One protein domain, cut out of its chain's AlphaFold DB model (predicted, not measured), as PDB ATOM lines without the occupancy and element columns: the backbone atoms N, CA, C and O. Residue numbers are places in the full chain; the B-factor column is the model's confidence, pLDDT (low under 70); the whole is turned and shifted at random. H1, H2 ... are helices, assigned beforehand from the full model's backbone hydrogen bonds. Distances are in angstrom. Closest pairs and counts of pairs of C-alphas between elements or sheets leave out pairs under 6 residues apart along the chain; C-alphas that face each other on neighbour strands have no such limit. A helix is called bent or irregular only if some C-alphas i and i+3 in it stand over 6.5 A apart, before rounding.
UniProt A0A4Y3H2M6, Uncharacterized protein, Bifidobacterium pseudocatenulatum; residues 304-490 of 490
ATOM      1  N   ASP A 304      30.096  11.294   2.874       68.75
ATOM      2  CA  ASP A 304      31.040  11.758   3.913       68.75
ATOM      3  C   ASP A 304      31.439  13.242   3.745       68.75
ATOM      4  O   ASP A 304      32.014  13.862   4.650       68.75
ATOM      5  N   TYR A 305      31.143  13.831   2.582       76.12
ATOM      6  CA  TYR A 305      31.333  15.255   2.315       76.12
ATOM      7  C   TYR A 305      30.110  16.112   2.679       76.12
ATOM      8  O   TYR A 305      30.210  17.336   2.594       76.12
ATOM      9  N   ASP A 306      28.983  15.510   3.076       78.75
ATOM     10  CA  ASP A 306      27.735  16.234   3.336       78.75
ATOM     11  C   ASP A 306      27.850  17.191   4.533       78.75
ATOM     12  O   ASP A 306      28.100  16.797   5.676       78.75
ATOM     13  N   ILE A 307      27.609  18.479   4.279       76.88
ATOM     14  CA  ILE A 307      27.459  19.504   5.314       76.88
ATOM     15  C   ILE A 307      25.967  19.575   5.698       76.88
ATOM     16  O   ILE A 307      25.143  19.878   4.839       76.88
ATOM     17  N   PRO A 308      25.574  19.330   6.967       64.00
ATOM     18  CA  PRO A 308      24.157  19.231   7.326       64.00
ATOM     19  C   PRO A 308      23.342  20.522   7.123       64.00
ATOM     20  O   PRO A 308      23.473  21.482   7.889       64.00
ATOM     21  N   ASP A 309      22.416  20.498   6.162       52.53
ATOM     22  CA  ASP A 309      21.370  21.515   5.982       52.53
ATOM     23  C   ASP A 309      20.304  21.400   7.094       52.53
ATOM     24  O   ASP A 309      19.254  20.774   6.943       52.53
ATOM     25  N   GLY A 310      20.596  21.986   8.260       43.59
ATOM     26  CA  GLY A 310      19.708  21.956   9.429       43.59
ATOM     27  C   GLY A 310      20.305  22.610  10.678       43.59
ATOM     28  O   GLY A 310      20.740  21.910  11.585       43.59
ATOM     29  N   ASP A 311      20.337  23.947  10.688       43.72
ATOM     30  CA  ASP A 311      20.821  24.862  11.745       43.72
ATOM     31  C   ASP A 311      21.777  24.308  12.832       43.72
ATOM     32  O   ASP A 311      21.386  23.969  13.954       43.72
ATOM     33  N   PRO A 312      23.086  24.403  12.559       39.06
ATOM     34  CA  PRO A 312      24.085  24.798  13.548       39.06
ATOM     35  C   PRO A 312      24.660  26.200  13.241       39.06
ATOM     36  O   PRO A 312      25.775  26.516  13.668       39.06
ATOM     37  N   MET A 313      23.965  27.014  12.435       40.25
ATOM     38  CA  MET A 313      24.579  28.004  11.545       40.25
ATOM     39  C   MET A 313      24.037  29.441  11.673       40.25
ATOM     40  O   MET A 313      24.734  30.360  11.243       40.25
ATOM     41  N   GLU A 314      22.922  29.700  12.371       38.12
ATOM     42  CA  GLU A 314      22.474  31.079  12.674       38.12
ATOM     43  C   GLU A 314      23.045  31.659  13.991       38.12
ATOM     44  O   GLU A 314      22.416  32.431  14.711       38.12
ATOM     45  N   SER A 315      24.324  31.381  14.285       37.84
ATOM     46  CA  SER A 315      25.168  32.387  14.955       37.84
ATOM     47  C   SER A 315      26.656  32.246  14.595       37.84
ATOM     48  O   SER A 315      27.397  31.422  15.137       37.84
ATOM     49  N   SER A 316      27.141  33.149  13.736       47.81
ATOM     50  CA  SER A 316      28.537  33.227  13.247       47.81
ATOM     51  C   SER A 316      29.615  33.327  14.345       47.81
ATOM     52  O   SER A 316      30.807  33.151  14.093       47.81
ATOM     53  N   ASN A 317      29.212  33.580  15.592       53.06
ATOM     54  CA  ASN A 317      30.098  33.815  16.726       53.06
ATOM     55  C   ASN A 317      30.652  32.559  17.424       53.06
ATOM     56  O   ASN A 317      31.592  32.704  18.215       53.06
ATOM     57  N   ASN A 318      30.112  31.356  17.176       69.12
ATOM     58  CA  ASN A 318      30.484  30.130  17.910       69.12
ATOM     59  C   ASN A 318      30.835  28.917  17.025       69.12
ATOM     60  O   ASN A 318      30.766  27.784  17.501       69.12
ATOM     61  N   MET A 319      31.275  29.120  15.782       82.56
ATOM     62  CA  MET A 319      31.783  28.044  14.921       82.56
ATOM     63  C   MET A 319      32.884  28.564  13.987       82.56
ATOM     64  O   MET A 319      32.876  29.729  13.592       82.56
ATOM     65  N   LEU A 320      33.872  27.716  13.699       87.69
ATOM     66  CA  LEU A 320      34.940  27.999  12.737       87.69
ATOM     67  C   LEU A 320      34.448  27.681  11.315       87.69
ATOM     68  O   LEU A 320      33.751  26.691  11.123       87.69
ATOM     69  N   GLY A 321      34.778  28.517  10.327       85.50
ATOM     70  CA  GLY A 321      34.423  28.294   8.914       85.50
ATOM     71  C   GLY A 321      32.962  28.589   8.529       85.50
ATOM     72  O   GLY A 321      32.707  28.991   7.397       85.50
ATOM     73  N   SER A 322      32.020  28.509   9.475       85.12
ATOM     74  CA  SER A 322      30.560  28.566   9.244       85.12
ATOM     75  C   SER A 322      29.996  29.770   8.482       85.12
ATOM     76  O   SER A 322      28.898  29.663   7.956       85.12
ATOM     77  N   GLN A 323      30.700  30.903   8.384       87.12
ATOM     78  CA  GLN A 323      30.243  32.029   7.557       87.12
ATOM     79  C   GLN A 323      30.064  31.630   6.078       87.12
ATOM     80  O   GLN A 323      29.191  32.167   5.401       87.12
ATOM     81  N   TRP A 324      30.869  30.676   5.594       89.81
ATOM     82  CA  TRP A 324      30.877  30.250   4.191       89.81
ATOM     83  C   TRP A 324      30.784  28.728   4.006       89.81
ATOM     84  O   TRP A 324      30.684  28.273   2.875       89.81
ATOM     85  N   ASN A 325      30.815  27.931   5.080       90.75
ATOM     86  CA  ASN A 325      30.816  26.467   4.986       90.75
ATOM     87  C   ASN A 325      29.398  25.905   4.783       90.75
ATOM     88  O   ASN A 325      28.733  25.561   5.758       90.75
ATOM     89  N   LYS A 326      28.939  25.847   3.528       87.56
ATOM     90  CA  LYS A 326      27.611  25.352   3.122       87.56
ATOM     91  C   LYS A 326      27.751  24.230   2.096       87.56
ATOM     92  O   LYS A 326      28.594  24.343   1.209       87.56
ATOM     93  N   ASP A 327      26.888  23.217   2.158       85.81
ATOM     94  CA  ASP A 327      26.904  22.101   1.200       85.81
ATOM     95  C   ASP A 327      26.724  22.583  -0.245       85.81
ATOM     96  O   ASP A 327      27.492  22.235  -1.137       85.81
ATOM     97  N   SER A 328      25.786  23.515  -0.437       86.69
ATOM     98  CA  SER A 328      25.479  24.162  -1.717       86.69
ATOM     99  C   SER A 328      26.630  24.962  -2.340       86.69
ATOM    100  O   SER A 328      26.524  25.351  -3.502       86.69
ATOM    101  N   TYR A 329      27.727  25.211  -1.613       90.69
ATOM    102  CA  TYR A 329      28.937  25.833  -2.165       90.69
ATOM    103  C   TYR A 329      30.018  24.805  -2.541       90.69
ATOM    104  O   TYR A 329      30.928  25.156  -3.292       90.69
ATOM    105  N   MET A 330      29.925  23.556  -2.075       91.38
ATOM    106  CA  MET A 330      30.952  22.533  -2.262       91.38
ATOM    107  C   MET A 330      30.828  21.819  -3.608       91.38
ATOM    108  O   MET A 330      29.781  21.269  -3.956       91.38
ATOM    109  N   LEU A 331      31.931  21.727  -4.353       92.12
ATOM    110  CA  LEU A 331      31.969  20.910  -5.559       92.12
ATOM    111  C   LEU A 331      32.348  19.466  -5.197       92.12
ATOM    112  O   LEU A 331      33.513  19.125  -5.000       92.12
ATOM    113  N   LYS A 332      31.361  18.566  -5.164       88.75
ATOM    114  CA  LYS A 332      31.558  17.125  -4.902       88.75
ATOM    115  C   LYS A 332      32.152  16.389  -6.127       88.75
ATOM    116  O   LYS A 332      31.527  15.513  -6.720       88.75
ATOM    117  N   LYS A 333      33.372  16.773  -6.544       88.50
ATOM    118  CA  LYS A 333      34.184  16.134  -7.610       88.50
ATOM    119  C   LYS A 333      35.419  15.426  -7.006       88.50
ATOM    120  O   LYS A 333      36.085  16.045  -6.182       88.50
ATOM    121  N   PRO A 334      35.858  14.249  -7.515       86.19
ATOM    122  CA  PRO A 334      36.980  13.466  -6.961       86.19
ATOM    123  C   PRO A 334      38.299  14.210  -6.685       86.19
ATOM    124  O   PRO A 334      39.029  13.853  -5.765       86.19
ATOM    125  N   ARG A 335      38.622  15.245  -7.475       89.31
ATOM    126  CA  ARG A 335      39.836  16.066  -7.297       89.31
ATOM    127  C   ARG A 335      39.799  16.996  -6.078       89.31
ATOM    128  O   ARG A 335      40.831  17.531  -5.696       89.31
ATOM    129  N   PHE A 336      38.616  17.227  -5.516       92.81
ATOM    130  CA  PHE A 336      38.406  18.102  -4.367       92.81
ATOM    131  C   PHE A 336      38.294  17.302  -3.060       92.81
ATOM    132  O   PHE A 336      38.272  17.897  -1.994       92.81
ATOM    133  N   ASN A 337      38.323  15.964  -3.105       88.00
ATOM    134  CA  ASN A 337      38.125  15.094  -1.939       88.00
ATOM    135  C   ASN A 337      39.075  15.381  -0.755       88.00
ATOM    136  O   ASN A 337      38.624  15.342   0.387       88.00
ATOM    137  N   GLU A 338      40.356  15.712  -0.993       85.38
ATOM    138  CA  GLU A 338      41.293  16.099   0.087       85.38
ATOM    139  C   GLU A 338      40.886  17.414   0.783       85.38
ATOM    140  O   GLU A 338      41.131  17.578   1.976       85.38
ATOM    141  N   LEU A 339      40.251  18.339   0.058       90.62
ATOM    142  CA  LEU A 339      39.773  19.623   0.575       90.62
ATOM    143  C   LEU A 339      38.387  19.460   1.219       90.62
ATOM    144  O   LEU A 339      38.195  19.825   2.379       90.62
ATOM    145  N   ASN A 340      37.463  18.803   0.518       92.19
ATOM    146  CA  ASN A 340      36.095  18.530   0.954       92.19
ATOM    147  C   ASN A 340      36.049  17.734   2.264       92.19
ATOM    148  O   ASN A 340      35.237  18.061   3.126       92.19
ATOM    149  N   ILE A 341      36.935  16.747   2.481       88.81
ATOM    150  CA  ILE A 341      36.972  16.020   3.763       88.81
ATOM    151  C   ILE A 341      37.375  16.938   4.926       88.81
ATOM    152  O   ILE A 341      36.859  16.797   6.031       88.81
ATOM    153  N   VAL A 342      38.243  17.929   4.687       91.50
ATOM    154  CA  VAL A 342      38.634  18.925   5.699       91.50
ATOM    155  C   VAL A 342      37.520  19.954   5.922       91.50
ATOM    156  O   VAL A 342      37.316  20.379   7.058       91.50
ATOM    157  N   LEU A 343      36.759  20.318   4.885       92.38
ATOM    158  CA  LEU A 343      35.603  21.217   4.985       92.38
ATOM    159  C   LEU A 343      34.405  20.554   5.695       92.38
ATOM    160  O   LEU A 343      33.826  21.168   6.594       92.38
ATOM    161  N   SER A 344      34.100  19.289   5.388       87.88
ATOM    162  CA  SER A 344      33.126  18.446   6.108       87.88
ATOM    163  C   SER A 344      33.556  18.217   7.566       87.88
ATOM    164  O   SER A 344      32.804  18.503   8.503       87.88
ATOM    165  N   ALA A 345      34.821  17.845   7.805       86.81
ATOM    166  CA  ALA A 345      35.361  17.733   9.159       86.81
ATOM    167  C   ALA A 345      35.325  19.074   9.919       86.81
ATOM    168  O   ALA A 345      35.130  19.083  11.136       86.81
ATOM    169  N   LEU A 346      35.461  20.219   9.244       89.75
ATOM    170  CA  LEU A 346      35.291  21.533   9.867       89.75
ATOM    171  C   LEU A 346      33.816  21.867  10.142       89.75
ATOM    172  O   LEU A 346      33.542  22.508  11.155       89.75
ATOM    173  N   ALA A 347      32.864  21.411   9.325       84.69
ATOM    174  CA  ALA A 347      31.438  21.519   9.642       84.69
ATOM    175  C   ALA A 347      31.107  20.720  10.916       84.69
ATOM    176  O   ALA A 347      30.624  21.279  11.903       84.69
ATOM    177  N   THR A 348      31.476  19.439  10.938       81.25
ATOM    178  CA  THR A 348      31.197  18.508  12.041       81.25
ATOM    179  C   THR A 348      31.959  18.864  13.322       81.25
ATOM    180  O   THR A 348      31.388  18.926  14.414       81.25
ATOM    181  N   PHE A 349      33.262  19.145  13.224       83.75
ATOM    182  CA  PHE A 349      34.133  19.336  14.387       83.75
ATOM    183  C   PHE A 349      34.520  20.797  14.660       83.75
ATOM    184  O   PHE A 349      35.079  21.064  15.724       83.75
ATOM    185  N   GLY A 350      34.188  21.773  13.811       83.19
ATOM    186  CA  GLY A 350      34.527  23.195  14.005       83.19
ATOM    187  C   GLY A 350      33.687  23.943  15.047       83.19
ATOM    188  O   GLY A 350      34.008  25.086  15.389       83.19
ATOM    189  N   GLN A 351      32.632  23.326  15.592       83.94
ATOM    190  CA  GLN A 351      31.732  23.969  16.557       83.94
ATOM    191  C   GLN A 351      32.454  24.360  17.866       83.94
ATOM    192  O   GLN A 351      33.113  23.540  18.516       83.94
ATOM    193  N   LEU A 352      32.295  25.615  18.291       75.75
ATOM    194  CA  LEU A 352      32.890  26.201  19.501       75.75
ATOM    195  C   LEU A 352      31.867  26.426  20.631       75.75
ATOM    196  O   LEU A 352      32.214  27.040  21.646       75.75
ATOM    197  N   ASN A 353      30.634  25.925  20.497       67.25
ATOM    198  CA  ASN A 353      29.563  26.041  21.495       67.25
ATOM    199  C   ASN A 353      29.768  25.106  22.708       67.25
ATOM    200  O   ASN A 353      28.950  24.255  23.040       67.25
ATOM    201  N   ILE A 354      30.919  25.252  23.363       67.44
ATOM    202  CA  ILE A 354      31.363  24.436  24.493       67.44
ATOM    203  C   ILE A 354      31.883  25.319  25.634       67.44
ATOM    204  O   ILE A 354      32.182  26.508  25.451       67.44
ATOM    205  N   GLU A 355      31.983  24.720  26.825       60.44
ATOM    206  CA  GLU A 355      32.507  25.327  28.057       60.44
ATOM    207  C   GLU A 355      33.843  26.053  27.808       60.44
ATOM    208  O   GLU A 355      34.673  25.590  27.026       60.44
ATOM    209  N   ARG A 356      34.043  27.223  28.432       65.62
ATOM    210  CA  ARG A 356      35.089  28.188  28.041       65.62
ATOM    211  C   ARG A 356      36.490  27.571  27.973       65.62
ATOM    212  O   ARG A 356      37.220  27.863  27.032       65.62
ATOM    213  N   ASN A 357      36.874  26.725  28.923       59.97
ATOM    214  CA  ASN A 357      38.194  26.099  28.929       59.97
ATOM    215  C   ASN A 357      38.314  25.025  27.842       59.97
ATOM    216  O   ASN A 357      39.314  25.011  27.123       59.97
ATOM    217  N   LYS A 358      37.280  24.192  27.641       72.56
ATOM    218  CA  LYS A 358      37.205  23.279  26.484       72.56
ATOM    219  C   LYS A 358      37.285  24.042  25.158       72.56
ATOM    220  O   LYS A 358      38.015  23.615  24.273       72.56
ATOM    221  N   ARG A 359      36.630  25.202  25.042       78.94
ATOM    222  CA  ARG A 359      36.680  26.083  23.862       78.94
ATOM    223  C   ARG A 359      38.089  26.598  23.601       78.94
ATOM    224  O   ARG A 359      38.598  26.440  22.501       78.94
ATOM    225  N   LEU A 360      38.750  27.145  24.621       77.94
ATOM    226  CA  LEU A 360      40.126  27.632  24.508       77.94
ATOM    227  C   LEU A 360      41.128  26.502  24.202       77.94
ATOM    228  O   LEU A 360      42.097  26.742  23.491       77.94
ATOM    229  N   LYS A 361      40.901  25.272  24.684       82.44
ATOM    230  CA  LYS A 361      41.700  24.092  24.300       82.44
ATOM    231  C   LYS A 361      41.420  23.650  22.859       82.44
ATOM    232  O   LYS A 361      42.360  23.479  22.094       82.44
ATOM    233  N   LYS A 362      40.151  23.555  22.457       87.56
ATOM    234  CA  LYS A 362      39.739  23.194  21.091       87.56
ATOM    235  C   LYS A 362      40.278  24.190  20.060       87.56
ATOM    236  O   LYS A 362      40.851  23.777  19.065       87.56
ATOM    237  N   MET A 363      40.215  25.491  20.347       88.38
ATOM    238  CA  MET A 363      40.838  26.525  19.511       88.38
ATOM    239  C   MET A 363      42.374  26.469  19.517       88.38
ATOM    240  O   MET A 363      42.973  26.912  18.551       88.38
ATOM    241  N   ALA A 364      43.028  25.935  20.557       84.19
ATOM    242  CA  ALA A 364      44.483  25.743  20.543       84.19
ATOM    243  C   ALA A 364      44.906  24.601  19.609       84.19
ATOM    244  O   ALA A 364      45.920  24.724  18.933       84.19
ATOM    245  N   ILE A 365      44.113  23.526  19.574       88.62
ATOM    246  CA  ILE A 365      44.331  22.354  18.716       88.62
ATOM    247  C   ILE A 365      43.946  22.658  17.261       88.62
ATOM    248  O   ILE A 365      44.644  22.233  16.349       88.62
ATOM    249  N   LEU A 366      42.867  23.416  17.038       92.31
ATOM    250  CA  LEU A 366      42.395  23.755  15.692       92.31
ATOM    251  C   LEU A 366      43.131  24.944  15.057       92.31
ATOM    252  O   LEU A 366      43.275  24.945  13.846       92.31
ATOM    253  N   ALA A 367      43.634  25.939  15.803       92.81
ATOM    254  CA  ALA A 367      44.287  27.119  15.203       92.81
ATOM    255  C   ALA A 367      45.358  26.798  14.123       92.81
ATOM    256  O   ALA A 367      45.316  27.438  13.068       92.81
ATOM    257  N   PRO A 368      46.238  25.785  14.288       90.38
ATOM    258  CA  PRO A 368      47.156  25.349  13.231       90.38
ATOM    259  C   PRO A 368      46.494  24.882  11.924       90.38
ATOM    260  O   PRO A 368      47.055  25.107  10.850       90.38
ATOM    261  N   SER A 369      45.314  24.248  11.968       93.69
ATOM    262  CA  SER A 369      44.685  23.668  10.768       93.69
ATOM    263  C   SER A 369      44.061  24.703   9.829       93.69
ATOM    264  O   SER A 369      43.760  24.369   8.685       93.69
ATOM    265  N   ALA A 370      43.978  25.978  10.229       95.06
ATOM    266  CA  ALA A 370      43.659  27.066   9.302       95.06
ATOM    267  C   ALA A 370      44.655  27.125   8.125       95.06
ATOM    268  O   ALA A 370      44.254  27.410   6.999       95.06
ATOM    269  N   ARG A 371      45.940  26.805   8.361       95.06
ATOM    270  CA  ARG A 371      46.958  26.730   7.298       95.06
ATOM    271  C   ARG A 371      46.703  25.561   6.342       95.06
ATOM    272  O   ARG A 371      46.919  25.715   5.146       95.06
ATOM    273  N   LEU A 372      46.222  24.421   6.845       94.88
ATOM    274  CA  LEU A 372      45.964  23.229   6.029       94.88
ATOM    275  C   LEU A 372      44.923  23.502   4.933       94.88
ATOM    276  O   LEU A 372      45.118  23.083   3.801       94.88
ATOM    277  N   ILE A 373      43.861  24.250   5.251       97.00
ATOM    278  CA  ILE A 373      42.805  24.608   4.289       97.00
ATOM    279  C   ILE A 373      43.387  25.440   3.135       97.00
ATOM    280  O   ILE A 373      43.173  25.117   1.967       97.00
ATOM    281  N   PHE A 374      44.178  26.473   3.447       97.44
ATOM    282  CA  PHE A 374      44.874  27.286   2.444       97.44
ATOM    283  C   PHE A 374      45.893  26.469   1.627       97.44
ATOM    284  O   PHE A 374      45.911  26.586   0.405       97.44
ATOM    285  N   GLU A 375      46.713  25.626   2.263       95.06
ATOM    286  CA  GLU A 375      47.723  24.793   1.585       95.06
ATOM    287  C   GLU A 375      47.076  23.792   0.612       95.06
ATOM    288  O   GLU A 375      47.515  23.679  -0.532       95.06
ATOM    289  N   LEU A 376      45.993  23.121   1.026       95.56
ATOM    290  CA  LEU A 376      45.215  22.238   0.154       95.56
ATOM    291  C   LEU A 376      44.556  23.018  -0.990       95.56
ATOM    292  O   LEU A 376      44.613  22.573  -2.129       95.56
ATOM    293  N   SER A 377      44.032  24.220  -0.732       97.38
ATOM    294  CA  SER A 377      43.488  25.093  -1.785       97.38
ATOM    295  C   SER A 377      44.556  25.481  -2.824       97.38
ATOM    296  O   SER A 377      44.308  25.407  -4.029       97.38
ATOM    297  N   LEU A 378      45.768  25.836  -2.371       96.44
ATOM    298  CA  LEU A 378      46.917  26.131  -3.237       96.44
ATOM    299  C   LEU A 378      47.377  24.897  -4.031       96.44
ATOM    300  O   LEU A 378      47.685  25.027  -5.215       96.44
ATOM    301  N   ARG A 379      47.392  23.706  -3.415       94.81
ATOM    302  CA  ARG A 379      47.643  22.434  -4.111       94.81
ATOM    303  C   ARG A 379      46.606  22.219  -5.212       94.81
ATOM    304  O   ARG A 379      46.977  22.075  -6.373       94.81
ATOM    305  N   THR A 380      45.323  22.245  -4.863       94.69
ATOM    306  CA  THR A 380      44.204  21.975  -5.770       94.69
ATOM    307  C   THR A 380      44.208  22.906  -6.987       94.69
ATOM    308  O   THR A 380      44.046  22.442  -8.116       94.69
ATOM    309  N   ILE A 381      44.447  24.209  -6.793       95.56
ATOM    310  CA  ILE A 381      44.490  25.169  -7.908       95.56
ATOM    311  C   ILE A 381      45.772  25.067  -8.746       95.56
ATOM    312  O   ILE A 381      45.728  25.333  -9.951       95.56
ATOM    313  N   LYS A 382      46.887  24.611  -8.151       94.69
ATOM    314  CA  LYS A 382      48.116  24.281  -8.884       94.69
ATOM    315  C   LYS A 382      47.966  23.019  -9.729       94.69
ATOM    316  O   LYS A 382      48.375  23.011 -10.885       94.69
ATOM    317  N   GLU A 383      47.396  21.954  -9.177       93.88
ATOM    318  CA  GLU A 383      47.213  20.674  -9.876       93.88
ATOM    319  C   GLU A 383      46.211  20.793 -11.037       93.88
ATOM    320  O   GLU A 383      46.335  20.090 -12.037       93.88
ATOM    321  N   ALA A 384      45.283  21.751 -10.958       94.75
ATOM    322  CA  ALA A 384      44.423  22.163 -12.067       94.75
ATOM    323  C   ALA A 384      45.084  23.139 -13.072       94.75
ATOM    324  O   ALA A 384      44.432  23.525 -14.041       94.75
ATOM    325  N   ALA A 385      46.327  23.586 -12.833       94.81
ATOM    326  CA  ALA A 385      47.054  24.621 -13.590       94.81
ATOM    327  C   ALA A 385      46.273  25.941 -13.810       94.81
ATOM    328  O   ALA A 385      46.583  26.732 -14.703       94.81
ATOM    329  N   ALA A 386      45.241  26.205 -12.999       94.12
ATOM    330  CA  ALA A 386      44.200  27.187 -13.317       94.12
ATOM    331  C   ALA A 386      44.659  28.656 -13.209       94.12
ATOM    332  O   ALA A 386      43.974  29.548 -13.719       94.12
ATOM    333  N   VAL A 387      45.805  28.882 -12.551       95.50
ATOM    334  CA  VAL A 387      46.451  30.183 -12.293       95.50
ATOM    335  C   VAL A 387      47.905  30.236 -12.785       95.50
ATOM    336  O   VAL A 387      48.654  31.143 -12.421       95.50
ATOM    337  N   ASP A 388      48.333  29.292 -13.627       94.44
ATOM    338  CA  ASP A 388      49.702  29.284 -14.162       94.44
ATOM    339  C   ASP A 388      49.951  30.445 -15.157       94.44
ATOM    340  O   ASP A 388      51.099  30.792 -15.433       94.44
ATOM    341  N   ASP A 389      48.897  31.131 -15.630       92.94
ATOM    342  CA  ASP A 389      48.987  32.422 -16.333       92.94
ATOM    343  C   ASP A 389      49.352  33.605 -15.413       92.94
ATOM    344  O   ASP A 389      49.840  34.631 -15.888       92.94
ATOM    345  N   LEU A 390      49.146  33.458 -14.101       94.19
ATOM    346  CA  LEU A 390      49.439  34.460 -13.073       94.19
ATOM    347  C   LEU A 390      50.774  34.193 -12.359       94.19
ATOM    348  O   LEU A 390      51.472  35.139 -11.996       94.19
ATOM    349  N   LEU A 391      51.108  32.917 -12.130       93.94
ATOM    350  CA  LEU A 391      52.257  32.484 -11.318       93.94
ATOM    351  C   LEU A 391      53.359  31.767 -12.125       93.94
ATOM    352  O   LEU A 391      54.389  31.382 -11.568       93.94
ATOM    353  N   GLY A 392      53.163  31.587 -13.435       91.75
ATOM    354  CA  GLY A 392      53.961  30.666 -14.247       91.75
ATOM    355  C   GLY A 392      53.656  29.205 -13.902       91.75
ATOM    356  O   GLY A 392      52.842  28.918 -13.037       91.75
ATOM    357  N   THR A 393      54.332  28.251 -14.544       89.12
ATOM    358  CA  THR A 393      54.124  26.810 -14.278       89.12
ATOM    359  C   THR A 393      54.993  26.269 -13.135       89.12
ATOM    360  O   THR A 393      54.620  25.329 -12.429       89.12
ATOM    361  N   GLY A 394      56.163  26.879 -12.917       86.94
ATOM    362  CA  GLY A 394      57.201  26.394 -12.000       86.94
ATOM    363  C   GLY A 394      57.024  26.740 -10.516       86.94
ATOM    364  O   GLY A 394      57.825  26.272  -9.709       86.94
ATOM    365  N   TRP A 395      56.017  27.542 -10.147       92.31
ATOM    366  CA  TRP A 395      55.770  27.954  -8.755       92.31
ATOM    367  C   TRP A 395      55.504  26.768  -7.817       92.31
ATOM    368  O   TRP A 395      55.071  25.699  -8.258       92.31
ATOM    369  N   ARG A 396      55.703  26.962  -6.511       86.12
ATOM    370  CA  ARG A 396      55.373  25.979  -5.467       86.12
ATOM    371  C   ARG A 396      54.463  26.609  -4.421       86.12
ATOM    372  O   ARG A 396      54.543  27.805  -4.184       86.12
ATOM    373  N   THR A 397      53.649  25.792  -3.760       83.94
ATOM    374  CA  THR A 397      52.707  26.247  -2.722       83.94
ATOM    375  C   THR A 397      53.411  26.819  -1.486       83.94
ATOM    376  O   THR A 397      52.920  27.767  -0.884       83.94
ATOM    377  N   ASN A 398      54.579  26.265  -1.137       77.19
ATOM    378  CA  ASN A 398      55.368  26.650   0.037       77.19
ATOM    379  C   ASN A 398      56.286  27.860  -0.201       77.19
ATOM    380  O   ASN A 398      56.597  28.576   0.752       77.19
ATOM    381  N   ASP A 399      56.714  28.084  -1.444       77.38
ATOM    382  CA  ASP A 399      57.508  29.255  -1.825       77.38
ATOM    383  C   ASP A 399      56.550  30.466  -1.847       77.38
ATOM    384  O   ASP A 399      55.429  30.332  -2.329       77.38
ATOM    385  N   ASP A 400      56.928  31.615  -1.274       83.38
ATOM    386  CA  ASP A 400      56.143  32.871  -1.223       83.38
ATOM    387  C   ASP A 400      54.638  32.719  -0.875       83.38
ATOM    388  O   ASP A 400      53.780  33.485  -1.317       83.38
ATOM    389  N   TYR A 401      54.315  31.719  -0.043       90.81
ATOM    390  CA  TYR A 401      52.969  31.213   0.272       90.81
ATOM    391  C   TYR A 401      51.888  32.296   0.477       90.81
ATOM    392  O   TYR A 401      50.798  32.208  -0.094       90.81
ATOM    393  N   THR A 402      52.163  33.340   1.271       94.06
ATOM    394  CA  THR A 402      51.175  34.402   1.547       94.06
ATOM    395  C   THR A 402      50.931  35.282   0.327       94.06
ATOM    396  O   THR A 402      49.786  35.617   0.032       94.06
ATOM    397  N   GLU A 403      51.991  35.608  -0.414       93.69
ATOM    398  CA  GLU A 403      51.912  36.411  -1.632       93.69
ATOM    399  C   GLU A 403      51.202  35.631  -2.750       93.69
ATOM    400  O   GLU A 403      50.448  36.221  -3.524       93.69
ATOM    401  N   HIS A 404      51.362  34.302  -2.806       96.12
ATOM    402  CA  HIS A 404      50.580  33.430  -3.688       96.12
ATOM    403  C   HIS A 404      49.082  33.480  -3.371       96.12
ATOM    404  O   HIS A 404      48.294  33.763  -4.276       96.12
ATOM    405  N   VAL A 405      48.678  33.313  -2.104       97.69
ATOM    406  CA  VAL A 405      47.269  33.491  -1.694       97.69
ATOM    407  C   VAL A 405      46.767  34.895  -2.053       97.69
ATOM    408  O   VAL A 405      45.688  35.033  -2.629       97.69
ATOM    409  N   GLY A 406      47.561  35.938  -1.790       97.19
ATOM    410  CA  GLY A 406      47.225  37.321  -2.130       97.19
ATOM    411  C   GLY A 406      47.038  37.558  -3.631       97.19
ATOM    412  O   GLY A 406      46.039  38.148  -4.044       97.19
ATOM    413  N   LYS A 407      47.964  37.078  -4.473       96.75
ATOM    414  CA  LYS A 407      47.891  37.158  -5.946       96.75
ATOM    415  C   LYS A 407      46.650  36.439  -6.474       96.75
ATOM    416  O   LYS A 407      45.884  37.034  -7.230       96.75
ATOM    417  N   ILE A 408      46.424  35.199  -6.040       97.62
ATOM    418  CA  ILE A 408      45.283  34.373  -6.457       97.62
ATOM    419  C   ILE A 408      43.958  35.023  -6.023       97.62
ATOM    420  O   ILE A 408      43.044  35.169  -6.829       97.62
ATOM    421  N   TYR A 409      43.867  35.527  -4.791       97.69
ATOM    422  CA  TYR A 409      42.664  36.211  -4.318       97.69
ATOM    423  C   TYR A 409      42.396  37.537  -5.058       97.69
ATOM    424  O   TYR A 409      41.255  37.838  -5.415       97.69
ATOM    425  N   ARG A 410      43.447  38.307  -5.383       96.06
ATOM    426  CA  ARG A 410      43.340  39.488  -6.262       96.06
ATOM    427  C   ARG A 410      42.821  39.108  -7.657       96.06
ATOM    428  O   ARG A 410      41.977  39.826  -8.188       96.06
ATOM    429  N   LYS A 411      43.242  37.960  -8.207       95.44
ATOM    430  CA  LYS A 411      42.741  37.398  -9.476       95.44
ATOM    431  C   LYS A 411      41.265  36.984  -9.396       95.44
ATOM    432  O   LYS A 411      40.520  37.206 -10.348       95.44
ATOM    433  N   PHE A 412      40.806  36.465  -8.256       95.25
ATOM    434  CA  PHE A 412      39.388  36.149  -8.038       95.25
ATOM    435  C   PHE A 412      38.489  37.396  -7.962       95.25
ATOM    436  O   PHE A 412      37.328  37.340  -8.356       95.25
ATOM    437  N   ASN A 413      39.005  38.543  -7.506       90.94
ATOM    438  CA  ASN A 413      38.235  39.794  -7.437       90.94
ATOM    439  C   ASN A 413      38.073  40.494  -8.818       90.94
ATOM    440  O   ASN A 413      37.509  41.589  -8.905       90.94
ATOM    441  N   GLU A 414      38.508  39.869  -9.921       89.31
ATOM    442  CA  GLU A 414      38.179  40.300 -11.287       89.31
ATOM    443  C   GLU A 414      36.674  40.137 -11.588       89.31
ATOM    444  O   GLU A 414      36.033  39.152 -11.218       89.31
ATOM    445  N   GLY A 415      36.090  41.102 -12.310       87.12
ATOM    446  CA  GLY A 415      34.641  41.148 -12.554       87.12
ATOM    447  C   GLY A 415      34.072  39.901 -13.242       87.12
ATOM    448  O   GLY A 415      32.999  39.437 -12.874       87.12
ATOM    449  N   ALA A 416      34.802  39.308 -14.188       91.94
ATOM    450  CA  ALA A 416      34.298  38.169 -14.955       91.94
ATOM    451  C   ALA A 416      34.120  36.882 -14.120       91.94
ATOM    452  O   ALA A 416      33.267  36.070 -14.461       91.94
ATOM    453  N   PHE A 417      34.872  36.703 -13.023       94.94
ATOM    454  CA  PHE A 417      34.652  35.580 -12.099       94.94
ATOM    455  C   PHE A 417      33.580  35.900 -11.052       94.94
ATOM    456  O   PHE A 417      32.746  35.055 -10.747       94.94
ATOM    457  N   LYS A 418      33.513  37.143 -10.562       93.44
ATOM    458  CA  LYS A 418      32.431  37.562  -9.653       93.44
ATOM    459  C   LYS A 418      31.040  37.460 -10.272       93.44
ATOM    460  O   LYS A 418      30.093  37.185  -9.544       93.44
ATOM    461  N   GLN A 419      30.929  37.640 -11.588       93.38
ATOM    462  CA  GLN A 419      29.693  37.387 -12.329       93.38
ATOM    463  C   GLN A 419      29.280  35.909 -12.225       93.38
ATOM    464  O   GLN A 419      28.172  35.628 -11.772       93.38
ATOM    465  N   TYR A 420      30.206  34.988 -12.523       95.44
ATOM    466  CA  TYR A 420      30.005  33.541 -12.372       95.44
ATOM    467  C   TYR A 420      29.575  33.162 -10.946       95.44
ATOM    468  O   TYR A 420      28.621  32.406 -10.792       95.44
ATOM    469  N   LEU A 421      30.221  33.720  -9.911       94.88
ATOM    470  CA  LEU A 421      29.864  33.451  -8.511       94.88
ATOM    471  C   LEU A 421      28.403  33.822  -8.209       94.88
ATOM    472  O   LEU A 421      27.674  32.991  -7.674       94.88
ATOM    473  N   SER A 422      27.952  35.017  -8.618       93.19
ATOM    474  CA  SER A 422      26.550  35.427  -8.431       93.19
ATOM    475  C   SER A 422      25.552  34.626  -9.275       93.19
ATOM    476  O   SER A 422      24.446  34.370  -8.818       93.19
ATOM    477  N   GLU A 423      25.938  34.179 -10.474       93.25
ATOM    478  CA  GLU A 423      25.101  33.318 -11.331       93.25
ATOM    479  C   GLU A 423      24.938  31.892 -10.778       93.25
ATOM    480  O   GLU A 423      23.980  31.208 -11.127       93.25
ATOM    481  N   HIS A 424      25.850  31.454  -9.904       93.31
ATOM    482  CA  HIS A 424      25.829  30.143  -9.248       93.31
ATOM    483  C   HIS A 424      25.466  30.236  -7.753       93.31
ATOM    484  O   HIS A 424      25.652  29.266  -7.021       93.31
ATOM    485  N   HIS A 425      24.943  31.382  -7.292       91.38
ATOM    486  CA  HIS A 425      24.518  31.627  -5.902       91.38
ATOM    487  C   HIS A 425      25.629  31.468  -4.839       91.38
ATOM    488  O   HIS A 425      25.367  31.311  -3.641       91.38
ATOM    489  N   ILE A 426      26.895  31.541  -5.257       90.12
ATOM    490  CA  ILE A 426      28.066  31.393  -4.392       90.12
ATOM    491  C   ILE A 426      28.377  32.740  -3.739       90.12
ATOM    492  O   ILE A 426      28.539  33.747  -4.426       90.12
ATOM    493  N   ILE A 427      28.511  32.752  -2.406       86.81
ATOM    494  CA  ILE A 427      28.777  33.932  -1.551       86.81
ATOM    495  C   ILE A 427      27.607  34.938  -1.479       86.81
ATOM    496  O   ILE A 427      27.233  35.321  -0.371       86.81
ATOM    497  N   SER A 428      27.014  35.345  -2.605       86.88
ATOM    498  CA  SER A 428      25.747  36.095  -2.692       86.88
ATOM    499  C   SER A 428      25.157  36.004  -4.108       86.88
ATOM    500  O   SER A 428      25.890  35.944  -5.093       86.88
ATOM    501  N   ASP A 429      23.830  36.092  -4.217       85.94
ATOM    502  CA  ASP A 429      23.073  36.181  -5.477       85.94
ATOM    503  C   ASP A 429      23.351  37.484  -6.266       85.94
ATOM    504  O   ASP A 429      22.883  37.675  -7.388       85.94
ATOM    505  N   SER A 430      24.079  38.430  -5.665       91.00
ATOM    506  CA  SER A 430      24.242  39.803  -6.140       91.00
ATOM    507  C   SER A 430      25.709  40.121  -6.433       91.00
ATOM    508  O   SER A 430      26.535  40.244  -5.530       91.00
ATOM    509  N   PHE A 431      26.039  40.377  -7.706       90.06
ATOM    510  CA  PHE A 431      27.378  40.813  -8.146       90.06
ATOM    511  C   PHE A 431      27.937  41.999  -7.330       90.06
ATOM    512  O   PHE A 431      29.145  42.098  -7.067       90.06
ATOM    513  N   LYS A 432      27.051  42.919  -6.921       90.19
ATOM    514  CA  LYS A 432      27.385  44.088  -6.099       90.19
ATOM    515  C   LYS A 432      27.811  43.673  -4.689       90.19
ATOM    516  O   LYS A 432      28.770  44.231  -4.161       90.19
ATOM    517  N   GLU A 433      27.127  42.699  -4.099       87.44
ATOM    518  CA  GLU A 433      27.454  42.157  -2.780       87.44
ATOM    519  C   GLU A 433      28.686  41.266  -2.828       87.44
ATOM    520  O   GLU A 433      29.575  41.475  -2.013       87.44
ATOM    521  N   CYS A 434      28.833  40.386  -3.825       88.38
ATOM    522  CA  CYS A 434      30.077  39.644  -4.055       88.38
ATOM    523  C   CYS A 434      31.277  40.597  -4.166       88.38
ATOM    524  O   CYS A 434      32.302  40.395  -3.517       88.38
ATOM    525  N   THR A 435      31.136  41.704  -4.903       88.69
ATOM    526  CA  THR A 435      32.168  42.753  -4.962       88.69
ATOM    527  C   THR A 435      32.400  43.434  -3.608       88.69
ATOM    528  O   THR A 435      33.557  43.666  -3.250       88.69
ATOM    529  N   GLY A 436      31.346  43.743  -2.847       89.62
ATOM    530  CA  GLY A 436      31.449  44.355  -1.518       89.62
ATOM    531  C   GLY A 436      32.091  43.441  -0.470       89.62
ATOM    532  O   GLY A 436      32.930  43.897   0.300       89.62
ATOM    533  N   ILE A 437      31.755  42.154  -0.470       89.38
ATOM    534  CA  ILE A 437      32.344  41.128   0.393       89.38
ATOM    535  C   ILE A 437      33.819  40.962   0.030       89.38
ATOM    536  O   ILE A 437      34.694  41.182   0.866       89.38
ATOM    537  N   MET A 438      34.115  40.649  -1.237       92.25
ATOM    538  CA  MET A 438      35.469  40.262  -1.635       92.25
ATOM    539  C   MET A 438      36.488  41.402  -1.519       92.25
ATOM    540  O   MET A 438      37.654  41.149  -1.218       92.25
ATOM    541  N   SER A 439      36.069  42.655  -1.720       89.31
ATOM    542  CA  SER A 439      36.979  43.814  -1.698       89.31
ATOM    543  C   SER A 439      37.352  44.301  -0.294       89.31
ATOM    544  O   SER A 439      38.260  45.117  -0.174       89.31
ATOM    545  N   ASN A 440      36.685  43.810   0.755       88.00
ATOM    546  CA  ASN A 440      36.956  44.179   2.152       88.00
ATOM    547  C   ASN A 440      37.831  43.151   2.900       88.00
ATOM    548  O   ASN A 440      38.016  43.272   4.110       88.00
ATOM    549  N   ILE A 441      38.360  42.135   2.207       93.44
ATOM    550  CA  ILE A 441      39.092  41.014   2.812       93.44
ATOM    551  C   ILE A 441      40.556  41.032   2.362       93.44
ATOM    552  O   ILE A 441      40.866  40.789   1.195       93.44
ATOM    553  N   ASP A 442      41.468  41.254   3.309       95.81
ATOM    554  CA  ASP A 442      42.905  41.054   3.111       95.81
ATOM    555  C   ASP A 442      43.263  39.570   3.301       95.81
ATOM    556  O   ASP A 442      43.654  39.116   4.381       95.81
ATOM    557  N   MET A 443      43.081  38.789   2.236       96.62
ATOM    558  CA  MET A 443      43.344  37.346   2.245       96.62
ATOM    559  C   MET A 443      44.837  37.010   2.435       96.62
ATOM    560  O   MET A 443      45.172  35.948   2.957       96.62
ATOM    561  N   GLU A 444      45.736  37.929   2.072       96.19
ATOM    562  CA  GLU A 444      47.186  37.792   2.247       96.19
ATOM    563  C   GLU A 444      47.562  37.886   3.736       96.19
ATOM    564  O   GLU A 444      48.272  37.021   4.260       96.19
ATOM    565  N   ALA A 445      46.971  38.839   4.466       94.00
ATOM    566  CA  ALA A 445      47.074  38.909   5.922       94.00
ATOM    567  C   ALA A 445      46.412  37.712   6.635       94.00
ATOM    568  O   ALA A 445      46.928  37.253   7.658       94.00
ATOM    569  N   MET A 446      45.308  37.160   6.108       96.81
ATOM    570  CA  MET A 446      44.696  35.940   6.669       96.81
ATOM    571  C   MET A 446      45.602  34.717   6.503       96.81
ATOM    572  O   MET A 446      45.802  33.978   7.470       96.81
ATOM    573  N   ALA A 447      46.218  34.541   5.331       96.00
ATOM    574  CA  ALA A 447      47.215  33.499   5.098       96.00
ATOM    575  C   ALA A 447      48.433  33.660   6.027       96.00
ATOM    576  O   ALA A 447      48.877  32.685   6.637       96.00
ATOM    577  N   GLY A 448      48.929  34.889   6.210       94.56
ATOM    578  CA  GLY A 448      50.015  35.189   7.149       94.56
ATOM    579  C   GLY A 448      49.661  34.850   8.600       94.56
ATOM    580  O   GLY A 448      50.464  34.243   9.313       94.56
ATOM    581  N   ARG A 449      48.430  35.148   9.033       95.31
ATOM    582  CA  ARG A 449      47.944  34.774  10.369       95.31
ATOM    583  C   ARG A 449      47.807  33.257  10.528       95.31
ATOM    584  O   ARG A 449      48.157  32.728  11.580       95.31
ATOM    585  N   ALA A 450      47.366  32.545   9.489       94.25
ATOM    586  CA  ALA A 450      47.313  31.083   9.479       94.25
ATOM    587  C   ALA A 450      48.711  30.447   9.609       94.25
ATOM    588  O   ALA A 450      48.876  29.495  10.370       94.25
ATOM    589  N   VAL A 451      49.735  31.006   8.949       90.50
ATOM    590  CA  VAL A 451      51.137  30.579   9.128       90.50
ATOM    591  C   VAL A 451      51.600  30.798  10.567       90.50
ATOM    592  O   VAL A 451      52.134  29.874  11.177       90.50
ATOM    593  N   GLN A 452      51.351  31.972  11.154       88.25
ATOM    594  CA  GLN A 452      51.721  32.233  12.550       88.25
ATOM    595  C   GLN A 452      51.020  31.266  13.520       88.25
ATOM    596  O   GLN A 452      51.681  30.697  14.388       88.25
ATOM    597  N   MET A 453      49.723  30.997  13.331       91.88
ATOM    598  CA  MET A 453      48.982  30.011  14.129       91.88
ATOM    599  C   MET A 453      49.492  28.572  13.958       91.88
ATOM    600  O   MET A 453      49.448  27.793  14.907       91.88
ATOM    601  N   ALA A 454      50.029  28.205  12.791       86.31
ATOM    602  CA  ALA A 454      50.677  26.906  12.602       86.31
ATOM    603  C   ALA A 454      51.980  26.760  13.417       86.31
ATOM    604  O   ALA A 454      52.357  25.641  13.755       86.31
ATOM    605  N   HIS A 455      52.636  27.870  13.779       77.38
ATOM    606  CA  HIS A 455      53.861  27.870  14.587       77.38
ATOM    607  C   HIS A 455      53.623  28.124  16.089       77.38
ATOM    608  O   HIS A 455      54.358  27.579  16.909       77.38
ATOM    609  N   THR A 456      52.614  28.918  16.478       75.50
ATOM    610  CA  THR A 456      52.334  29.270  17.892       75.50
ATOM    611  C   THR A 456      51.031  28.674  18.447       75.50
ATOM    612  O   THR A 456      50.645  28.942  19.592       75.50
ATOM    613  N   GLY A 457      50.311  27.879  17.651       80.44
ATOM    614  CA  GLY A 457      48.955  27.440  17.969       80.44
ATOM    615  C   GLY A 457      48.012  28.640  18.055       80.44
ATOM    616  O   GLY A 457      47.882  29.428  17.124       80.44
ATOM    617  N   ARG A 458      47.361  28.821  19.209       75.81
ATOM    618  CA  ARG A 458      46.558  30.028  19.490       75.81
ATOM    619  C   ARG A 458      47.304  31.119  20.267       75.81
ATOM    620  O   ARG A 458      46.668  32.078  20.707       75.81
ATOM    621  N   TYR A 459      48.593  30.947  20.565       71.94
ATOM    622  CA  TYR A 459      49.310  31.890  21.424       71.94
ATOM    623  C   TYR A 459      49.526  33.222  20.691       71.94
ATOM    624  O   TYR A 459      50.066  33.246  19.588       71.94
ATOM    625  N   GLY A 460      49.073  34.315  21.311       74.19
ATOM    626  CA  GLY A 460      49.060  35.665  20.734       74.19
ATOM    627  C   GLY A 460      47.727  36.096  20.100       74.19
ATOM    628  O   GLY A 460      47.507  37.295  19.961       74.19
ATOM    629  N   PHE A 461      46.812  35.170  19.788       83.75
ATOM    630  CA  PHE A 461      45.598  35.472  19.012       83.75
ATOM    631  C   PHE A 461      44.310  35.503  19.845       83.75
ATOM    632  O   PHE A 461      44.104  34.699  20.762       83.75
ATOM    633  N   THR A 462      43.402  36.420  19.499       87.62
ATOM    634  CA  THR A 462      42.042  36.452  20.057       87.62
ATOM    635  C   THR A 462      41.166  35.369  19.424       87.62
ATOM    636  O   THR A 462      41.410  34.907  18.310       87.62
ATOM    637  N   SER A 463      40.091  34.969  20.112       85.44
ATOM    638  CA  SER A 463      39.124  34.017  19.547       85.44
ATOM    639  C   SER A 463      38.463  34.518  18.259       85.44
ATOM    640  O   SER A 463      38.055  33.708  17.432       85.44
ATOM    641  N   ASP A 464      38.361  35.832  18.081       87.12
ATOM    642  CA  ASP A 464      37.692  36.442  16.936       87.12
ATOM    643  C   ASP A 464      38.640  36.551  15.733       87.12
ATOM    644  O   ASP A 464      38.235  36.218  14.626       87.12
ATOM    645  N   GLN A 465      39.932  36.825  15.964       92.06
ATOM    646  CA  GLN A 465      40.980  36.672  14.944       92.06
ATOM    647  C   GLN A 465      41.078  35.230  14.425       92.06
ATOM    648  O   GLN A 465      41.238  35.017  13.228       92.06
ATOM    649  N   ILE A 466      40.969  34.229  15.306       92.50
ATOM    650  CA  ILE A 466      41.002  32.814  14.900       92.50
ATOM    651  C   ILE A 466      39.760  32.473  14.056       92.50
ATOM    652  O   ILE A 466      39.898  31.848  13.006       92.50
ATOM    653  N   LYS A 467      38.561  32.910  14.477       91.75
ATOM    654  CA  LYS A 467      37.315  32.748  13.702       91.75
ATOM    655  C   LYS A 467      37.431  33.373  12.311       91.75
ATOM    656  O   LYS A 467      37.255  32.663  11.331       91.75
ATOM    657  N   GLU A 468      37.808  34.649  12.241       93.69
ATOM    658  CA  GLU A 468      37.984  35.412  10.999       93.69
ATOM    659  C   GLU A 468      38.946  34.717  10.023       93.69
ATOM    660  O   GLU A 468      38.658  34.620   8.832       93.69
ATOM    661  N   THR A 469      40.071  34.181  10.508       95.94
ATOM    662  CA  THR A 469      41.008  33.446   9.646       95.94
ATOM    663  C   THR A 469      40.411  32.133   9.139       95.94
ATOM    664  O   THR A 469      40.596  31.807   7.973       95.94
ATOM    665  N   PHE A 470      39.651  31.406   9.962       95.94
ATOM    666  CA  PHE A 470      38.945  30.195   9.529       95.94
ATOM    667  C   PHE A 470      37.808  30.477   8.542       95.94
ATOM    668  O   PHE A 470      37.629  29.719   7.593       95.94
ATOM    669  N   HIS A 471      37.047  31.555   8.742       94.31
ATOM    670  CA  HIS A 471      36.029  32.004   7.792       94.31
ATOM    671  C   HIS A 471      36.681  32.314   6.440       94.31
ATOM    672  O   HIS A 471      36.302  31.731   5.429       94.31
ATOM    673  N   ASN A 472      37.732  33.132   6.420       96.62
ATOM    674  CA  ASN A 472      38.410  33.495   5.176       96.62
ATOM    675  C   ASN A 472      39.176  32.328   4.514       96.62
ATOM    676  O   ASN A 472      39.227  32.265   3.289       96.62
ATOM    677  N   ALA A 473      39.688  31.358   5.280       97.75
ATOM    678  CA  ALA A 473      40.279  30.135   4.726       97.75
ATOM    679  C   ALA A 473      39.247  29.277   3.968       97.75
ATOM    680  O   ALA A 473      39.518  28.827   2.858       97.75
ATOM    681  N   VAL A 474      38.045  29.099   4.532       96.81
ATOM    682  CA  VAL A 474      36.937  28.386   3.865       96.81
ATOM    683  C   VAL A 474      36.439  29.153   2.636       96.81
ATOM    684  O   VAL A 474      36.179  28.547   1.599       96.81
ATOM    685  N   LEU A 475      36.370  30.485   2.709       96.62
ATOM    686  CA  LEU A 475      36.060  31.324   1.549       96.62
ATOM    687  C   LEU A 475      37.073  31.111   0.413       96.62
ATOM    688  O   LEU A 475      36.683  30.954  -0.741       96.62
ATOM    689  N   PHE A 476      38.370  31.086   0.732       98.25
ATOM    690  CA  PHE A 476      39.428  30.859  -0.254       98.25
ATOM    691  C   PHE A 476      39.361  29.459  -0.883       98.25
ATOM    692  O   PHE A 476      39.589  29.341  -2.086       98.25
ATOM    693  N   ALA A 477      38.992  28.431  -0.109       97.88
ATOM    694  CA  ALA A 477      38.796  27.065  -0.601       97.88
ATOM    695  C   ALA A 477      37.710  26.988  -1.687       97.88
ATOM    696  O   ALA A 477      38.014  26.634  -2.829       97.88
ATOM    697  N   TYR A 478      36.485  27.439  -1.387       97.00
ATOM    698  CA  TYR A 478      35.406  27.445  -2.381       97.00
ATOM    699  C   TYR A 478      35.719  28.355  -3.572       97.00
ATOM    700  O   TYR A 478      35.441  27.987  -4.710       97.00
ATOM    701  N   LEU A 479      36.361  29.510  -3.361       97.56
ATOM    702  CA  LEU A 479      36.807  30.349  -4.478       97.56
ATOM    703  C   LEU A 479      37.808  29.620  -5.390       97.56
ATOM    704  O   LEU A 479      37.733  29.801  -6.602       97.56
ATOM    705  N   CYS A 480      38.692  28.765  -4.860       98.00
ATOM    706  CA  CYS A 480      39.582  27.937  -5.679       98.00
ATOM    707  C   CYS A 480      38.814  26.866  -6.471       98.00
ATOM    708  O   CYS A 480      39.008  26.763  -7.683       98.00
ATOM    709  N   GLU A 481      37.920  26.106  -5.828       96.88
ATOM    710  CA  GLU A 481      37.073  25.094  -6.486       96.88
ATOM    711  C   GLU A 481      36.256  25.693  -7.642       96.88
ATOM    712  O   GLU A 481      36.291  25.197  -8.775       96.88
ATOM    713  N   HIS A 482      35.565  26.802  -7.367       97.25
ATOM    714  CA  HIS A 482      34.725  27.505  -8.334       97.25
ATOM    715  C   HIS A 482      35.540  28.207  -9.417       97.25
ATOM    716  O   HIS A 482      35.106  28.226 -10.567       97.25
ATOM    717  N   TYR A 483      36.742  28.716  -9.120       97.56
ATOM    718  CA  TYR A 483      37.608  29.281 -10.160       97.56
ATOM    719  C   TYR A 483      38.077  28.208 -11.139       97.56
ATOM    720  O   TYR A 483      38.086  28.444 -12.343       97.56
ATOM    721  N   ILE A 484      38.404  27.010 -10.648       97.12
ATOM    722  CA  ILE A 484      38.743  25.869 -11.504       97.12
ATOM    723  C   ILE A 484      37.543  25.503 -12.387       97.12
ATOM    724  O   ILE A 484      37.704  25.391 -13.598       97.12
ATOM    725  N   ALA A 485      36.334  25.395 -11.825       95.62
ATOM    726  CA  ALA A 485      35.125  25.107 -12.605       95.62
ATOM    727  C   ALA A 485      34.829  26.182 -13.676       95.62
ATOM    728  O   ALA A 485      34.544  25.843 -14.822       95.62
ATOM    729  N   TYR A 486      34.983  27.462 -13.335       95.75
ATOM    730  CA  TYR A 486      34.857  28.610 -14.244       95.75
ATOM    731  C   TYR A 486      35.947  28.667 -15.334       95.75
ATOM    732  O   TYR A 486      35.718  29.207 -16.420       95.75
ATOM    733  N   ARG A 487      37.144  28.126 -15.066       94.75
ATOM    734  CA  ARG A 487      38.220  27.969 -16.061       94.75
ATOM    735  C   ARG A 487      37.992  26.749 -16.961       94.75
ATOM    736  O   ARG A 487      38.388  26.806 -18.115       94.75
ATOM    737  N   GLU A 488      37.332  25.699 -16.466       91.69
ATOM    738  CA  GLU A 488      36.901  24.527 -17.252       91.69
ATOM    739  C   GLU A 488      35.664  24.794 -18.128       91.69
ATOM    740  O   GLU A 488      35.437  24.074 -19.097       91.69
ATOM    741  N   SER A 489      34.855  25.810 -17.809       85.44
ATOM    742  CA  SER A 489      33.651  26.179 -18.568       85.44
ATOM    743  C   SER A 489      33.910  27.198 -19.694       85.44
ATOM    744  O   SER A 489      32.993  27.942 -20.054       85.44
ATOM    745  N   LYS A 490      35.148  27.302 -20.195       75.94
ATOM    746  CA  LYS A 490      35.604  28.310 -21.171       75.94
ATOM    747  C   LYS A 490      36.500  27.727 -22.258       75.94
ATOM    748  O   LYS A 490      36.372  28.232 -23.393       75.94
TER     749      LYS A 490
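Overview. This is residues 304 to 490 of the 490 residues of an uncharacterized protein of Bifidobacterium pseudocatenulatum (UniProt A0A4Y3H2M6). One long helix, H9, runs through the middle of the model, with H1 and H3 side by side with it as a three-helix bundle. H5 and H8 cover another side of H9, crossing it at a slant, H6 crosses it near its last residues with H7 packed on H6, and H2 lies at one end of the whole. The printed part has 187 residues with nine named helices, H1 to H9 in order along the chain, and no named strand; the class is all helix. It is compact, with a radius of gyration of the C-alphas of 15.8 A, rounded, and spans 49 by 37 by 32 A.

Along the chain. Find C-alpha 463 at (39.124, 34.017, 19.547); from there H9, residues 463 to 488, runs 38.1 A to C-alpha 488 at (36.901, 24.527, -17.252). H3, residues 369 to 383, is 21.0 A long. H1, residues 334 to 349, begins at C-alpha 334 at (36.980, 13.466, -6.961) and is 22.3 A long; it is irregular, with C-alphas 335 and 338 7.5 A apart, and has a kink of 34 degrees near residue 341. H8, residues 443 to 456, measures 19.8 A and H5, residues 401 to 412, 16.7 A. Look also for H2 at residues 356 to 366, H4 at 388 to 391, H6 at 415 to 423 and H7 at 431 to 438.

Arrangement. Begin at H9, the hub, which touches five helices. H3 touches it at a shallow tilt of 13 degrees, the same way, closest at the C-alphas of Ser 377 and Ala 477, 5.2 A apart. H1 touches H3, opposite ways at 14 degrees, closest at the C-alphas of Leu 339 and Leu 376, 6.1 A. H1 only just touches H9, with 3 pairs of C-alphas within 8 A, the closest being Leu 343 and Val 474 at 7.4 A. H8 touches H9 at a steep tilt of 55 degrees, with the C-alphas of Met 446 and Thr 469 5.4 A apart. H5 touches H8, closest at the C-alphas of Gly 406 and Glu 444, 4.4 A, and H4 only just touches H5, with 3 pairs within 8 A. H6 is about perpendicular to H9, 84 degrees, with the C-alphas of Tyr 420 and Tyr 486 closest at 7.2 A. H7 touches H6, closest at the C-alphas of Ser 422 and Phe 431, 5.5 A, and is apart from H9. H2 touches no helix and meets H3 only through their link. Every O i to N i+4 pair is within hydrogen-bond range in H2, H5, H7, H8 and H9; the counts are 9 of 12 in H1, 10 of 11 in H3 and 4 of 5 in H6, and H4 is too short for such a pair.

Size, cuts and confidence. The C-alphas farthest apart are those of Asn 357 and Lys 490, 50.2 A. The printed part has no cut and no link between its helices is long, but residues 304 to 333 hold no named element. Mean pLDDT of the printed part is 87.0; residue 304, residues 308 to 318 and residues 353 to 357 are under 70.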